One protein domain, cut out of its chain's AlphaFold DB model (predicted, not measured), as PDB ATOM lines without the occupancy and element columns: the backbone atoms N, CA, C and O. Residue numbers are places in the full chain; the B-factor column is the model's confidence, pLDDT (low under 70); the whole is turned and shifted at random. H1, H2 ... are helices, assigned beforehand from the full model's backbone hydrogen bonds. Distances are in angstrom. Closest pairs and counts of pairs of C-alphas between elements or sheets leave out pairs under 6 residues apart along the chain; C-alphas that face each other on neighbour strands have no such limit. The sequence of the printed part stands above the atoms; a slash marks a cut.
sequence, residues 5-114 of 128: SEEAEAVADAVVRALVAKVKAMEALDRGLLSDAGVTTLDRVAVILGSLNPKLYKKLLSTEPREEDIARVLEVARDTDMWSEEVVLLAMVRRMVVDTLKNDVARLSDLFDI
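What this domain is: This is residues 5 to 114 of the 128 residues of an uncharacterized protein of Ignisphaera aggregans (UniProt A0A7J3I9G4). Long helices H1 and H5 pack together, running opposite ways, with short H2, H3 and H4 round H5. Residues 32 to 37 stick out. The printed part has 110 residues with five named helices, H1 to H5 in order, and no named strand: all helix. It is compact, radius of gyration of the C-alphas 14.0 A, spanning 46 by 27 by 22 A.

Where its parts are: H1, residues 5 to 32, runs 40.7 A from C-alpha 5 (25.961, -16.677, 24.125). H2 is residues 41 to 50, H3 54 to 61, H4 67 to 76. H5, residues 84 to 103, runs 28.2 A to C-alpha 103 (33.459, -23.416, 21.178).

How they stand to each other: The hub H5 touches four helices. H1 touches it with residues 5 to 16 alone; the closest C-alphas are those of Ala 12 and Arg 94, 5.0 A. Outside H3, with 2 of 4, every helix O i to N i+4 pair is within hydrogen-bond range.

The domain as a whole: The printed part has no cut. Residues 34 to 36 and 104 to 114 are under 70 in pLDDT.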
ATOM      1  N   SER A   5      25.222 -17.879  24.482       77.00
ATOM      2  CA  SER A   5      25.961 -16.677  24.125       77.00
ATOM      3  C   SER A   5      25.938 -15.627  25.232       77.00
ATOM      4  O   SER A   5      27.000 -15.134  25.611       77.00
ATOM      5  N   GLU A   6      24.763 -15.335  25.789       84.62
ATOM      6  CA  GLU A   6      24.608 -14.356  26.870       84.62
ATOM      7  C   GLU A   6      25.298 -14.829  28.156       84.62
ATOM      8  O   GLU A   6      25.956 -14.044  28.838       84.62
ATOM      9  N   GLU A   7      25.210 -16.127  28.467       86.31
ATOM     10  CA  GLU A   7      25.883 -16.708  29.634       86.31
ATOM     11  C   GLU A   7      27.413 -16.613  29.514       86.31
ATOM     12  O   GLU A   7      28.084 -16.179  30.453       86.31
ATOM     13  N   ALA A   8      27.975 -16.953  28.347       89.00
ATOM     14  CA  ALA A   8      29.412 -16.848  28.099       89.00
ATOM     15  C   ALA A   8      29.922 -15.404  28.238       89.00
ATOM     16  O   ALA A   8      30.989 -15.172  28.809       89.00
ATOM     17  N   GLU A   9      29.154 -14.431  27.748       92.44
ATOM     18  CA  GLU A   9      29.495 -13.010  27.847       92.44
ATOM     19  C   GLU A   9      29.391 -12.490  29.282       92.44
ATOM     20  O   GLU A   9      30.298 -11.799  29.747       92.44
ATOM     21  N   ALA A  10      28.357 -12.885  30.029       91.69
ATOM     22  CA  ALA A  10      28.220 -12.531  31.439       91.69
ATOM     23  C   ALA A  10      29.374 -13.089  32.291       91.69
ATOM     24  O   ALA A  10      29.889 -12.398  33.178       91.69
ATOM     25  N   VAL A  11      29.808 -14.322  32.005       92.06
ATOM     26  CA  VAL A  11      30.975 -14.932  32.651       92.06
ATOM     27  C   VAL A  11      32.256 -14.188  32.281       92.06
ATOM     28  O   VAL A  11      33.045 -13.868  33.170       92.06
ATOM     29  N   ALA A  12      32.468 -13.870  31.003       93.69
ATOM     30  CA  ALA A  12      33.641 -13.119  30.571       93.69
ATOM     31  C   ALA A  12      33.706 -11.729  31.232       93.69
ATOM     32  O   ALA A  12      34.759 -11.324  31.723       93.69
ATOM     33  N   ASP A  13      32.571 -11.039  31.357       96.25
ATOM     34  CA  ASP A  13      32.481  -9.772  32.084       96.25
ATOM     35  C   ASP A  13      32.795  -9.940  33.583       96.25
ATOM     36  O   ASP A  13      33.418  -9.074  34.198       96.25
ATOM     37  N   ALA A  14      32.366 -11.047  34.202       94.50
ATOM     38  CA  ALA A  14      32.687 -11.354  35.596       94.50
ATOM     39  C   ALA A  14      34.187 -11.614  35.801       94.50
ATOM     40  O   ALA A  14      34.758 -11.142  36.785       94.50
ATOM     41  N   VAL A  15      34.835 -12.298  34.854       94.25
ATOM     42  CA  VAL A  15      36.292 -12.486  34.837       94.25
ATOM     43  C   VAL A  15      37.007 -11.141  34.773       94.25
ATOM     44  O   VAL A  15      37.876 -10.879  35.603       94.25
ATOM     45  N   VAL A  16      36.623 -10.268  33.836       96.44
ATOM     46  CA  VAL A  16      37.212  -8.925  33.719       96.44
ATOM     47  C   VAL A  16      37.034  -8.159  35.031       96.44
ATOM     48  O   VAL A  16      38.016  -7.657  35.571       96.44
ATOM     49  N   ARG A  17      35.824  -8.141  35.611       96.25
ATOM     50  CA  ARG A  17      35.568  -7.510  36.922       96.25
ATOM     51  C   ARG A  17      36.491  -8.037  38.020       96.25
ATOM     52  O   ARG A  17      37.014  -7.247  38.802       96.25
ATOM     53  N   ALA A  18      36.702  -9.350  38.081       95.12
ATOM     54  CA  ALA A  18      37.579  -9.959  39.074       95.12
ATOM     55  C   ALA A  18      39.047  -9.540  38.882       95.12
ATOM     56  O   ALA A  18      39.724  -9.226  39.859       95.12
ATOM     57  N   LEU A  19      39.532  -9.486  37.639       95.88
ATOM     58  CA  LEU A  19      40.895  -9.041  37.330       95.88
ATOM     59  C   LEU A  19      41.097  -7.558  37.668       95.88
ATOM     60  O   LEU A  19      42.070  -7.211  38.333       95.88
ATOM     61  N   VAL A  20      40.134  -6.701  37.314       95.50
ATOM     62  CA  VAL A  20      40.116  -5.278  37.694       95.50
ATOM     63  C   VAL A  20      40.161  -5.122  39.220       95.50
ATOM     64  O   VAL A  20      40.918  -4.306  39.746       95.50
ATOM     65  N   ALA A  21      39.388  -5.928  39.955       93.94
ATOM     66  CA  ALA A  21      39.385  -5.903  41.416       93.94
ATOM     67  C   ALA A  21      40.740  -6.311  42.017       93.94
ATOM     68  O   ALA A  21      41.167  -5.717  43.007       93.94
ATOM     69  N   LYS A  22      41.445  -7.277  41.413       93.88
ATOM     70  CA  LYS A  22      42.801  -7.657  41.842       93.88
ATOM     71  C   LYS A  22      43.814  -6.535  41.627       93.88
ATOM     72  O   LYS A  22      44.613  -6.284  42.525       93.88
ATOM     73  N   VAL A  23      43.758  -5.839  40.488       93.25
ATOM     74  CA  VAL A  23      44.616  -4.670  40.225       93.25
ATOM     75  C   VAL A  23      44.375  -3.591  41.284       93.25
ATOM     76  O   VAL A  23      45.316  -3.162  41.948       93.25
ATOM     77  N   LYS A  24      43.110  -3.252  41.557       91.75
ATOM     78  CA  LYS A  24      42.746  -2.300  42.623       91.75
ATOM     79  C   LYS A  24      43.235  -2.726  44.007       91.75
ATOM     80  O   LYS A  24      43.668  -1.887  44.794       91.75
ATOM     81  N   ALA A  25      43.148  -4.018  44.323       90.50
ATOM     82  CA  ALA A  25      43.633  -4.546  45.593       90.50
ATOM     83  C   ALA A  25      45.155  -4.389  45.720       90.50
ATOM     84  O   ALA A  25      45.629  -3.962  46.769       90.50
ATOM     85  N   MET A  26      45.908  -4.660  44.652       90.88
ATOM     86  CA  MET A  26      47.354  -4.439  44.619       90.88
ATOM     87  C   MET A  26      47.709  -2.963  44.858       90.88
ATOM     88  O   MET A  26      48.547  -2.670  45.704       90.88
ATOM     89  N   GLU A  27      47.027  -2.026  44.199       89.81
ATOM     90  CA  GLU A  27      47.248  -0.583  44.395       89.81
ATOM     91  C   GLU A  27      46.874  -0.090  45.795       89.81
ATOM     92  O   GLU A  27      47.477   0.840  46.333       89.81
ATOM     93  N   ALA A  28      45.831  -0.665  46.392       87.25
ATOM     94  CA  ALA A  28      45.456  -0.354  47.765       87.25
ATOM     95  C   ALA A  28      46.518  -0.854  48.757       87.25
ATOM     96  O   ALA A  28      46.840  -0.141  49.708       87.25
ATOM     97  N   LEU A  29      47.076  -2.046  48.521       85.50
ATOM     98  CA  LEU A  29      48.142  -2.617  49.343       85.50
ATOM     99  C   LEU A  29      49.439  -1.811  49.233       85.50
ATOM    100  O   LEU A  29      50.011  -1.468  50.262       85.50
ATOM    101  N   ASP A  30      49.863  -1.451  48.023       86.31
ATOM    102  CA  ASP A  30      51.074  -0.651  47.797       86.31
ATOM    103  C   ASP A  30      51.006   0.718  48.502       86.31
ATOM    104  O   ASP A  30      51.918   1.087  49.246       86.31
ATOM    105  N   ARG A  31      49.859   1.409  48.406       78.75
ATOM    106  CA  ARG A  31      49.608   2.658  49.153       78.75
ATOM    107  C   ARG A  31      49.642   2.466  50.668       78.75
ATOM    108  O   ARG A  31      50.136   3.333  51.383       78.75
ATOM    109  N   GLY A  32      49.106   1.350  51.165       75.00
ATOM    110  CA  GLY A  32      49.121   1.015  52.591       75.00
ATOM    111  C   GLY A  32      50.519   0.704  53.133       75.00
ATOM    112  O   GLY A  32      50.753   0.868  54.329       75.00
ATOM    113  N   LEU A  33      51.448   0.295  52.265       75.81
ATOM    114  CA  LEU A  33      52.828  -0.049  52.615       75.81
ATOM    115  C   LEU A  33      53.801   1.141  52.558       75.81
ATOM    116  O   LEU A  33      54.983   0.941  52.831       75.81
ATOM    117  N   LEU A  34      53.330   2.359  52.245       64.31
ATOM    118  CA  LEU A  34      54.171   3.558  52.060       64.31
ATOM    119  C   LEU A  34      55.312   3.329  51.049       64.31
ATOM    120  O   LEU A  34      56.424   3.813  51.232       64.31
ATOM    121  N   SER A  35      55.040   2.553  50.001       65.94
ATOM    122  CA  SER A  35      55.989   2.293  48.920       65.94
ATOM    123  C   SER A  35      56.347   3.592  48.187       65.94
ATOM    124  O   SER A  35      55.461   4.293  47.700       65.94
ATOM    125  N   ASP A  36      57.644   3.903  48.079       63.22
ATOM    126  CA  ASP A  36      58.151   5.067  47.329       63.22
ATOM    127  C   ASP A  36      58.027   4.890  45.801       63.22
ATOM    128  O   ASP A  36      58.117   5.863  45.052       63.22
ATOM    129  N   ALA A  37      57.858   3.650  45.323       71.44
ATOM    130  CA  ALA A  37      57.933   3.305  43.902       71.44
ATOM    131  C   ALA A  37      56.572   3.301  43.183       71.44
ATOM    132  O   ALA A  37      56.535   3.519  41.972       71.44
ATOM    133  N   GLY A  38      55.464   3.101  43.910       80.12
ATOM    134  CA  GLY A  38      54.131   2.960  43.323       80.12
ATOM    135  C   GLY A  38      53.944   1.666  42.513       80.12
ATOM    136  O   GLY A  38      54.901   0.999  42.122       80.12
ATOM    137  N   VAL A  39      52.691   1.325  42.206       87.81
ATOM    138  CA  VAL A  39      52.364   0.241  41.265       87.81
ATOM    139  C   VAL A  39      52.628   0.690  39.829       87.81
ATOM    140  O   VAL A  39      52.017   1.647  39.353       87.81
ATOM    141  N   THR A  40      53.478  -0.040  39.107       90.62
ATOM    142  CA  THR A  40      53.754   0.225  37.689       90.62
ATOM    143  C   THR A  40      52.790  -0.521  36.767       90.62
ATOM    144  O   THR A  40      52.177  -1.522  37.138       90.62
ATOM    145  N   THR A  41      52.708  -0.097  35.506       89.94
ATOM    146  CA  THR A  41      51.945  -0.796  34.456       89.94
ATOM    147  C   THR A  41      52.377  -2.252  34.296       89.94
ATOM    148  O   THR A  41      51.540  -3.123  34.069       89.94
ATOM    149  N   LEU A  42      53.675  -2.538  34.448       90.62
ATOM    150  CA  LEU A  42      54.196  -3.904  34.371       90.62
ATOM    151  C   LEU A  42      53.681  -4.771  35.522       90.62
ATOM    152  O   LEU A  42      53.328  -5.924  35.282       90.62
ATOM    153  N   ASP A  43      53.569  -4.221  36.733       91.50
ATOM    154  CA  ASP A  43      53.010  -4.937  37.885       91.50
ATOM    155  C   ASP A  43      51.535  -5.276  37.652       91.50
ATOM    156  O   ASP A  43      51.092  -6.401  37.893       91.50
ATOM    157  N   ARG A  44      50.769  -4.328  37.099       93.31
ATOM    158  CA  ARG A  44      49.352  -4.548  36.774       93.31
ATOM    159  C   ARG A  44      49.177  -5.610  35.689       93.31
ATOM    160  O   ARG A  44      48.376  -6.533  35.854       93.31
ATOM    161  N   VAL A  45      49.979  -5.551  34.623       93.31
ATOM    162  CA  VAL A  45      50.017  -6.585  33.576       93.31
ATOM    163  C   VAL A  45      50.398  -7.946  34.163       93.31
ATOM    164  O   VAL A  45      49.770  -8.953  33.829       93.31
ATOM    165  N   ALA A  46      51.373  -7.993  35.074       91.25
ATOM    166  CA  ALA A  46      51.777  -9.218  35.755       91.25
ATOM    167  C   ALA A  46      50.647  -9.802  36.618       91.25
ATOM    168  O   ALA A  46      50.464 -11.016  36.620       91.25
ATOM    169  N   VAL A  47      49.839  -8.974  37.288       93.38
ATOM    170  CA  VAL A  47      48.652  -9.433  38.032       93.38
ATOM    171  C   VAL A  47      47.587 -10.013  37.105       93.38
ATOM    172  O   VAL A  47      46.996 -11.053  37.423       93.38
ATOM    173  N   ILE A  48      47.335  -9.363  35.967       93.31
ATOM    174  CA  ILE A  48      46.352  -9.831  34.985       93.31
ATOM    175  C   ILE A  48      46.802 -11.175  34.403       93.31
ATOM    176  O   ILE A  48      46.060 -12.154  34.487       93.31
ATOM    177  N   LEU A  49      48.027 -11.247  33.875       91.50
ATOM    178  CA  LEU A  49      48.578 -12.470  33.283       91.50
ATOM    179  C   LEU A  49      48.752 -13.577  34.322       91.50
ATOM    180  O   LEU A  49      48.320 -14.701  34.088       91.50
ATOM    181  N   GLY A  50      49.311 -13.253  35.486       91.00
ATOM    182  CA  GLY A  50      49.552 -14.195  36.580       91.00
ATOM    183  C   GLY A  50      48.279 -14.741  37.230       91.00
ATOM    184  O   GLY A  50      48.349 -15.694  37.996       91.00
ATOM    185  N   SER A  51      47.110 -14.174  36.921       90.06
ATOM    186  CA  SER A  51      45.814 -14.725  37.335       90.06
ATOM    187  C   SER A  51      45.268 -15.792  36.380       90.06
ATOM    188  O   SER A  51      44.259 -16.425  36.698       90.06
ATOM    189  N   LEU A  52      45.890 -15.982  35.216       87.06
ATOM    190  CA  LEU A  52      45.478 -16.950  34.203       87.06
ATOM    191  C   LEU A  52      46.346 -18.207  34.287       87.06
ATOM    192  O   LEU A  52      47.517 -18.150  34.653       87.06
ATOM    193  N   ASN A  53      45.793 -19.350  33.880       85.19
ATOM    194  CA  ASN A  53      46.592 -20.567  33.768       85.19
ATOM    195  C   ASN A  53      47.697 -20.377  32.700       85.19
ATOM    196  O   ASN A  53      47.363 -20.070  31.550       85.19
ATOM    197  N   PRO A  54      48.990 -20.628  33.000       85.94
ATOM    198  CA  PRO A  54      50.088 -20.431  32.047       85.94
ATOM    199  C   PRO A  54      49.927 -21.184  30.721       85.94
ATOM    200  O   PRO A  54      50.426 -20.753  29.679       85.94
ATOM    201  N   LYS A  55      49.186 -22.301  30.721       83.00
ATOM    202  CA  LYS A  55      48.878 -23.064  29.501       83.00
ATOM    203  C   LYS A  55      48.059 -22.260  28.485       83.00
ATOM    204  O   LYS A  55      48.080 -22.582  27.300       83.00
ATOM    205  N   LEU A  56      47.370 -21.211  28.929       84.12
ATOM    206  CA  LEU A  56      46.504 -20.372  28.105       84.12
ATOM    207  C   LEU A  56      47.230 -19.173  27.512       84.12
ATOM    208  O   LEU A  56      46.680 -18.535  26.623       84.12
ATOM    209  N   TYR A  57      48.466 -18.885  27.929       87.38
ATOM    210  CA  TYR A  57      49.201 -17.717  27.437       87.38
ATOM    211  C   TYR A  57      49.360 -17.747  25.919       87.38
ATOM    212  O   TYR A  57      49.175 -16.731  25.264       87.38
ATOM    213  N   LYS A  58      49.617 -18.925  25.338       86.62
ATOM    214  CA  LYS A  58      49.675 -19.069  23.876       86.62
ATOM    215  C   LYS A  58      48.345 -18.709  23.210       86.62
ATOM    216  O   LYS A  58      48.362 -18.004  22.211       86.62
ATOM    217  N   LYS A  59      47.219 -19.166  23.775       88.81
ATOM    218  CA  LYS A  59      45.872 -18.871  23.261       88.81
ATOM    219  C   LYS A  59      45.566 -17.378  23.382       88.81
ATOM    220  O   LYS A  59      45.113 -16.777  22.413       88.81
ATOM    221  N   LEU A  60      45.882 -16.780  24.530       92.12
ATOM    222  CA  LEU A  60      45.711 -15.354  24.781       92.12
ATOM    223  C   LEU A  60      46.516 -14.513  23.789       92.12
ATOM    224  O   LEU A  60      45.941 -13.658  23.135       92.12
ATOM    225  N   LEU A  61      47.810 -14.794  23.609       89.56
ATOM    226  CA  LEU A  61      48.679 -14.049  22.687       89.56
ATOM    227  C   LEU A  61      48.248 -14.165  21.216       89.56
ATOM    228  O   LEU A  61      48.574 -13.289  20.423       89.56
ATOM    229  N   SER A  62      47.523 -15.226  20.849       91.38
ATOM    230  CA  SER A  62      46.903 -15.369  19.525       91.38
ATOM    231  C   SER A  62      45.475 -14.817  19.435       91.38
ATOM    232  O   SER A  62      44.866 -14.895  18.372       91.38
ATOM    233  N   THR A  63      44.906 -14.327  20.538       94.12
ATOM    234  CA  THR A  63      43.540 -13.793  20.582       94.12
ATOM    235  C   THR A  63      43.568 -12.306  20.267       94.12
ATOM    236  O   THR A  63      44.123 -11.523  21.031       94.12
ATOM    237  N   GLU A  64      42.929 -11.904  19.174       94.62
ATOM    238  CA  GLU A  64      42.728 -10.494  18.846       94.62
ATOM    239  C   GLU A  64      41.388 -10.010  19.434       94.62
ATOM    240  O   GLU A  64      40.362 -10.670  19.227       94.62
ATOM    241  N   PRO A  65      41.366  -8.907  20.206       93.56
ATOM    242  CA  PRO A  65      40.128  -8.384  20.766       93.56
ATOM    243  C   PRO A  65      39.297  -7.699  19.680       93.56
ATOM    244  O   PRO A  65      39.836  -7.093  18.755       93.56
ATOM    245  N   ARG A  66      37.971  -7.739  19.813       95.38
ATOM    246  CA  ARG A  66      37.074  -6.952  18.959       95.38
ATOM    247  C   ARG A  66      36.800  -5.584  19.579       95.38
ATOM    248  O   ARG A  66      36.947  -5.396  20.785       95.38
ATOM    249  N   GLU A  67      36.302  -4.648  18.773       96.31
ATOM    250  CA  GLU A  67      35.869  -3.328  19.262       96.31
ATOM    251  C   GLU A  67      34.821  -3.442  20.383       96.31
ATOM    252  O   GLU A  67      34.894  -2.723  21.378       96.31
ATOM    253  N   GLU A  68      33.896  -4.404  20.269       95.75
ATOM    254  CA  GLU A  68      32.893  -4.708  21.300       95.75
ATOM    255  C   GLU A  68      33.524  -5.152  22.631       95.75
ATOM    256  O   GLU A  68      33.043  -4.771  23.699       95.75
ATOM    257  N   ASP A  69      34.629  -5.905  22.586       96.81
ATOM    258  CA  ASP A  69      35.335  -6.356  23.785       96.81
ATOM    259  C   ASP A  69      36.011  -5.177  24.490       96.81
ATOM    260  O   ASP A  69      35.914  -5.054  25.711       96.81
ATOM    261  N   ILE A  70      36.641  -4.281  23.725       97.38
ATOM    262  CA  ILE A  70      37.282  -3.068  24.251       97.38
ATOM    263  C   ILE A  70      36.237  -2.154  24.892       97.38
ATOM    264  O   ILE A  70      36.398  -1.751  26.045       97.38
ATOM    265  N   ALA A  71      35.144  -1.863  24.179       96.75
ATOM    266  CA  ALA A  71      34.063  -1.025  24.689       96.75
ATOM    267  C   ALA A  71      33.492  -1.591  25.996       96.75
ATOM    268  O   ALA A  71      33.287  -0.855  26.966       96.75
ATOM    269  N   ARG A  72      33.307  -2.915  26.056       96.94
ATOM    270  CA  ARG A  72      32.790  -3.569  27.253       96.94
ATOM    271  C   ARG A  72      33.768  -3.522  28.420       96.94
ATOM    272  O   ARG A  72      33.346  -3.293  29.552       96.94
ATOM    273  N   VAL A  73      35.062  -3.709  28.173       96.94
ATOM    274  CA  VAL A  73      36.094  -3.573  29.210       96.94
ATOM    275  C   VAL A  73      36.128  -2.153  29.765       96.94
ATOM    276  O   VAL A  73      36.156  -1.999  30.982       96.94
ATOM    277  N   LEU A  74      36.060  -1.128  28.910       96.19
ATOM    278  CA  LEU A  74      36.003   0.272  29.348       96.19
ATOM    279  C   LEU A  74      34.773   0.546  30.222       96.19
ATOM    280  O   LEU A  74      34.876   1.240  31.230       96.19
ATOM    281  N   GLU A  75      33.620  -0.036  29.887       96.38
ATOM    282  CA  GLU A  75      32.412   0.077  30.709       96.38
ATOM    283  C   GLU A  75      32.572  -0.626  32.067       96.38
ATOM    284  O   GLU A  75      32.260  -0.055  33.114       96.38
ATOM    285  N   VAL A  76      33.089  -1.859  32.063       93.75
ATOM    286  CA  VAL A  76      33.303  -2.672  33.268       93.75
ATOM    287  C   VAL A  76      34.349  -2.047  34.197       93.75
ATOM    288  O   VAL A  76      34.203  -2.104  35.420       93.75
ATOM    289  N   ALA A  77      35.400  -1.459  33.630       91.94
ATOM    290  CA  ALA A  77      36.525  -0.893  34.357       91.94
ATOM    291  C   ALA A  77      36.414   0.622  34.583       91.94
ATOM    292  O   ALA A  77      37.356   1.189  35.126       91.94
ATOM    293  N   ARG A  78      35.284   1.263  34.245       91.50
ATOM    294  CA  ARG A  78      35.099   2.733  34.243       91.50
ATOM    295  C   ARG A  78      35.559   3.468  35.507       91.50
ATOM    296  O   ARG A  78      35.961   4.621  35.438       91.50
ATOM    297  N   ASP A  79      35.490   2.803  36.660       88.94
ATOM    298  CA  ASP A  79      35.861   3.360  37.965       88.94
ATOM    299  C   ASP A  79      37.334   3.066  38.322       88.94
ATOM    300  O   ASP A  79      37.700   3.027  39.499       88.94
ATOM    301  N   THR A  80      38.163   2.730  37.333       86.69
ATOM    302  CA  THR A  80      39.569   2.329  37.478       86.69
ATOM    303  C   THR A  80      40.391   3.039  36.419       86.69
ATOM    304  O   THR A  80      40.035   3.004  35.244       86.69
ATOM    305  N   ASP A  81      41.495   3.657  36.828       88.75
ATOM    306  CA  ASP A  81      42.410   4.315  35.899       88.75
ATOM    307  C   ASP A  81      43.268   3.267  35.181       88.75
ATOM    308  O   ASP A  81      44.323   2.852  35.668       88.75
ATOM    309  N   MET A  82      42.737   2.772  34.064       90.31
ATOM    310  CA  MET A  82      43.338   1.735  33.233       90.31
ATOM    311  C   MET A  82      44.044   2.350  32.035       90.31
ATOM    312  O   MET A  82      43.475   3.161  31.303       90.31
ATOM    313  N   TRP A  83      45.270   1.908  31.801       92.69
ATOM    314  CA  TRP A  83      46.052   2.305  30.641       92.69
ATOM    315  C   TRP A  83      45.634   1.487  29.418       92.69
ATOM    316  O   TRP A  83      45.042   0.409  29.535       92.69
ATOM    317  N   SER A  84      45.962   1.986  28.225       93.00
ATOM    318  CA  SER A  84      45.616   1.352  26.945       93.00
ATOM    319  C   SER A  84      45.992  -0.128  26.887       93.00
ATOM    320  O   SER A  84      45.205  -0.962  26.447       93.00
ATOM    321  N   GLU A  85      47.180  -0.463  27.371       93.50
ATOM    322  CA  GLU A  85      47.764  -1.797  27.365       93.50
ATOM    323  C   GLU A  85      46.960  -2.763  28.240       93.50
ATOM    324  O   GLU A  85      46.741  -3.916  27.868       93.50
ATOM    325  N   GLU A  86      46.469  -2.282  29.381       94.56
ATOM    326  CA  GLU A  86      45.667  -3.063  30.321       94.56
ATOM    327  C   GLU A  86      44.272  -3.320  29.757       94.56
ATOM    328  O   GLU A  86      43.762  -4.436  29.840       94.56
ATOM    329  N   VAL A  87      43.678  -2.303  29.126       96.31
ATOM    330  CA  VAL A  87      42.380  -2.417  28.451       96.31
ATOM    331  C   VAL A  87      42.454  -3.436  27.319       96.31
ATOM    332  O   VAL A  87      41.604  -4.323  27.241       96.31
ATOM    333  N   VAL A  88      43.483  -3.350  26.470       96.00
ATOM    334  CA  VAL A  88      43.691  -4.298  25.366       96.00
ATOM    335  C   VAL A  88      43.873  -5.711  25.907       96.00
ATOM    336  O   VAL A  88      43.201  -6.632  25.445       96.00
ATOM    337  N   LEU A  89      44.709  -5.890  26.931       96.06
ATOM    338  CA  LEU A  89      44.935  -7.198  27.535       96.06
ATOM    339  C   LEU A  89      43.652  -7.789  28.140       96.06
ATOM    340  O   LEU A  89      43.340  -8.957  27.911       96.06
ATOM    341  N   LEU A  90      42.876  -6.998  28.883       96.88
ATOM    342  CA  LEU A  90      41.593  -7.433  29.443       96.88
ATOM    343  C   LEU A  90      40.570  -7.759  28.347       96.88
ATOM    344  O   LEU A  90      39.802  -8.709  28.503       96.88
ATOM    345  N   ALA A  91      40.583  -7.033  27.227       97.81
ATOM    346  CA  ALA A  91      39.724  -7.319  26.082       97.81
ATOM    347  C   ALA A  91      40.115  -8.644  25.410       97.81
ATOM    348  O   ALA A  91      39.242  -9.454  25.095       97.81
ATOM    349  N   MET A  92      41.417  -8.926  25.280       97.19
ATOM    350  CA  MET A  92      41.917 -10.226  24.813       97.19
ATOM    351  C   MET A  92      41.478 -11.356  25.751       97.19
ATOM    352  O   MET A  92      41.030 -12.407  25.291       97.19
ATOM    353  N   VAL A  93      41.550 -11.143  27.072       96.06
ATOM    354  CA  VAL A  93      41.073 -12.121  28.063       96.06
ATOM    355  C   VAL A  93      39.575 -12.358  27.913       96.06
ATOM    356  O   VAL A  93      39.151 -13.512  27.840       96.06
ATOM    357  N   ARG A  94      38.772 -11.291  27.826       95.81
ATOM    358  CA  ARG A  94      37.320 -11.382  27.632       95.81
ATOM    359  C   ARG A  94      36.997 -12.217  26.395       95.81
ATOM    360  O   ARG A  94      36.258 -13.197  26.494       95.81
ATOM    361  N   ARG A  95      37.615 -11.877  25.263       95.25
ATOM    362  CA  ARG A  95      37.455 -12.570  23.984       95.25
ATOM    363  C   ARG A  95      37.807 -14.052  24.093       95.25
ATOM    364  O   ARG A  95      37.016 -14.903  23.694       95.25
ATOM    365  N   MET A  96      38.954 -14.366  24.692       93.50
ATOM    366  CA  MET A  96      39.415 -15.740  24.890       93.50
ATOM    367  C   MET A  96      38.433 -16.554  25.743       93.50
ATOM    368  O   MET A  96      38.179 -17.721  25.435       93.50
ATOM    369  N   VAL A  97      37.883 -15.968  26.811       91.50
ATOM    370  CA  VAL A  97      36.893 -16.630  27.676       91.50
ATOM    371  C   VAL A  97      35.603 -16.892  26.904       91.50
ATOM    372  O   VAL A  97      35.131 -18.029  26.903       91.50
ATOM    373  N   VAL A  98      35.075 -15.888  26.195       91.62
ATOM    374  CA  VAL A  98      33.880 -16.037  25.347       91.62
ATOM    375  C   VAL A  98      34.086 -17.141  24.312       91.62
ATOM    376  O   VAL A  98      33.258 -18.044  24.202       91.62
ATOM    377  N   ASP A  99      35.207 -17.115  23.591       89.75
ATOM    378  CA  ASP A  99      35.499 -18.094  22.544       89.75
ATOM    379  C   ASP A  99      35.712 -19.496  23.110       89.75
ATOM    380  O   ASP A  99      35.298 -20.473  22.487       89.75
ATOM    381  N   THR A 100      36.304 -19.619  24.299       86.00
ATOM    382  CA  THR A 100      36.432 -20.920  24.963       86.00
ATOM    383  C   THR A 100      35.066 -21.454  25.369       86.00
ATOM    384  O   THR A 100      34.776 -22.602  25.080       86.00
ATOM    385  N   LEU A 101      34.194 -20.643  25.967       84.44
ATOM    386  CA  LEU A 101      32.882 -21.109  26.433       84.44
ATOM    387  C   LEU A 101      31.893 -21.397  25.303       84.44
ATOM    388  O   LEU A 101      31.027 -22.260  25.448       84.44
ATOM    389  N   LYS A 102      32.011 -20.682  24.181       83.19
ATOM    390  CA  LYS A 102      31.169 -20.903  23.001       83.19
ATOM    391  C   LYS A 102      31.612 -22.127  22.191       83.19
ATOM    392  O   LYS A 102      30.747 -22.820  21.659       83.19
ATOM    393  N   ASN A 103      32.919 -22.403  22.098       75.12
ATOM    394  CA  ASN A 103      33.459 -23.416  21.178       75.12
ATOM    395  C   ASN A 103      33.981 -24.687  21.860       75.12
ATOM    396  O   ASN A 103      33.880 -25.768  21.283       75.12
ATOM    397  N   ASP A 104      34.515 -24.580  23.075       63.34
ATOM    398  CA  ASP A 104      35.031 -25.710  23.835       63.34
ATOM    399  C   ASP A 104      34.041 -26.045  24.957       63.34
ATOM    400  O   ASP A 104      33.671 -25.197  25.766       63.34
ATOM    401  N   VAL A 105      33.663 -27.317  25.108       53.00
ATOM    402  CA  VAL A 105      32.988 -27.806  26.333       53.00
ATOM    403  C   VAL A 105      34.008 -27.894  27.491       53.00
ATOM    404  O   VAL A 105      34.012 -28.838  28.280       53.00
ATOM    405  N   ALA A 106      34.950 -26.951  27.558       54.09
ATOM    406  CA  ALA A 106      35.960 -26.856  28.598       54.09
ATOM    407  C   ALA A 106      35.347 -26.198  29.836       54.09
ATOM    408  O   ALA A 106      34.550 -25.261  29.742       54.09
ATOM    409  N   ARG A 107      35.698 -26.698  31.024       60.22
ATOM    410  CA  ARG A 107      35.187 -26.136  32.275       60.22
ATOM    411  C   ARG A 107      35.933 -24.840  32.576       60.22
ATOM    412  O   ARG A 107      37.148 -24.774  32.435       60.22
ATOM    413  N   LEU A 108      35.225 -23.829  33.080       61.22
ATOM    414  CA  LEU A 108      35.809 -22.562  33.558       61.22
ATOM    415  C   LEU A 108      36.983 -22.740  34.525       61.22
ATOM    416  O   LEU A 108      37.890 -21.916  34.546       61.22
ATOM    417  N   SER A 109      36.988 -23.827  35.297       60.09
ATOM    418  CA  SER A 109      38.093 -24.194  36.188       60.09
ATOM    419  C   SER A 109      39.422 -24.409  35.467       60.09
ATOM    420  O   SER A 109      40.465 -24.298  36.093       60.09
ATOM    421  N   ASP A 110      39.395 -24.718  34.172       67.25
ATOM    422  CA  ASP A 110      40.598 -24.938  33.370       67.25
ATOM    423  C   ASP A 110      41.186 -23.604  32.874       67.25
ATOM    424  O   ASP A 110      42.349 -23.551  32.466       67.25
ATOM    425  N   LEU A 111      40.396 -22.518  32.934       66.75
ATOM    426  CA  LEU A 111      40.785 -21.175  32.493       66.75
ATOM    427  C   LEU A 111      41.613 -20.404  33.534       66.75
ATOM    428  O   LEU A 111      42.409 -19.530  33.188       66.75
ATOM    429  N   PHE A 112      41.446 -20.735  34.810       68.69
ATOM    430  CA  PHE A 112      42.070 -20.028  35.923       68.69
ATOM    431  C   PHE A 112      42.899 -20.989  36.757       68.69
ATOM    432  O   PHE A 112      42.568 -22.167  36.873       68.69
ATOM    433  N   ASP A 113      43.972 -20.483  37.358       62.59
ATOM    434  CA  ASP A 113      44.753 -21.256  38.320       62.59
ATOM    435  C   ASP A 113      44.020 -21.285  39.668       62.59
ATOM    436  O   ASP A 113      44.328 -20.545  40.602       62.59
ATOM    437  N   ILE A 114      42.936 -22.064  39.724       59.00
ATOM    438  CA  ILE A 114      42.180 -22.309  40.951       59.00
ATOM    439  C   ILE A 114      42.795 -23.551  41.606       59.00
ATOM    440  O   ILE A 114      42.691 -24.642  41.033       59.00
TER     441      ILE A 114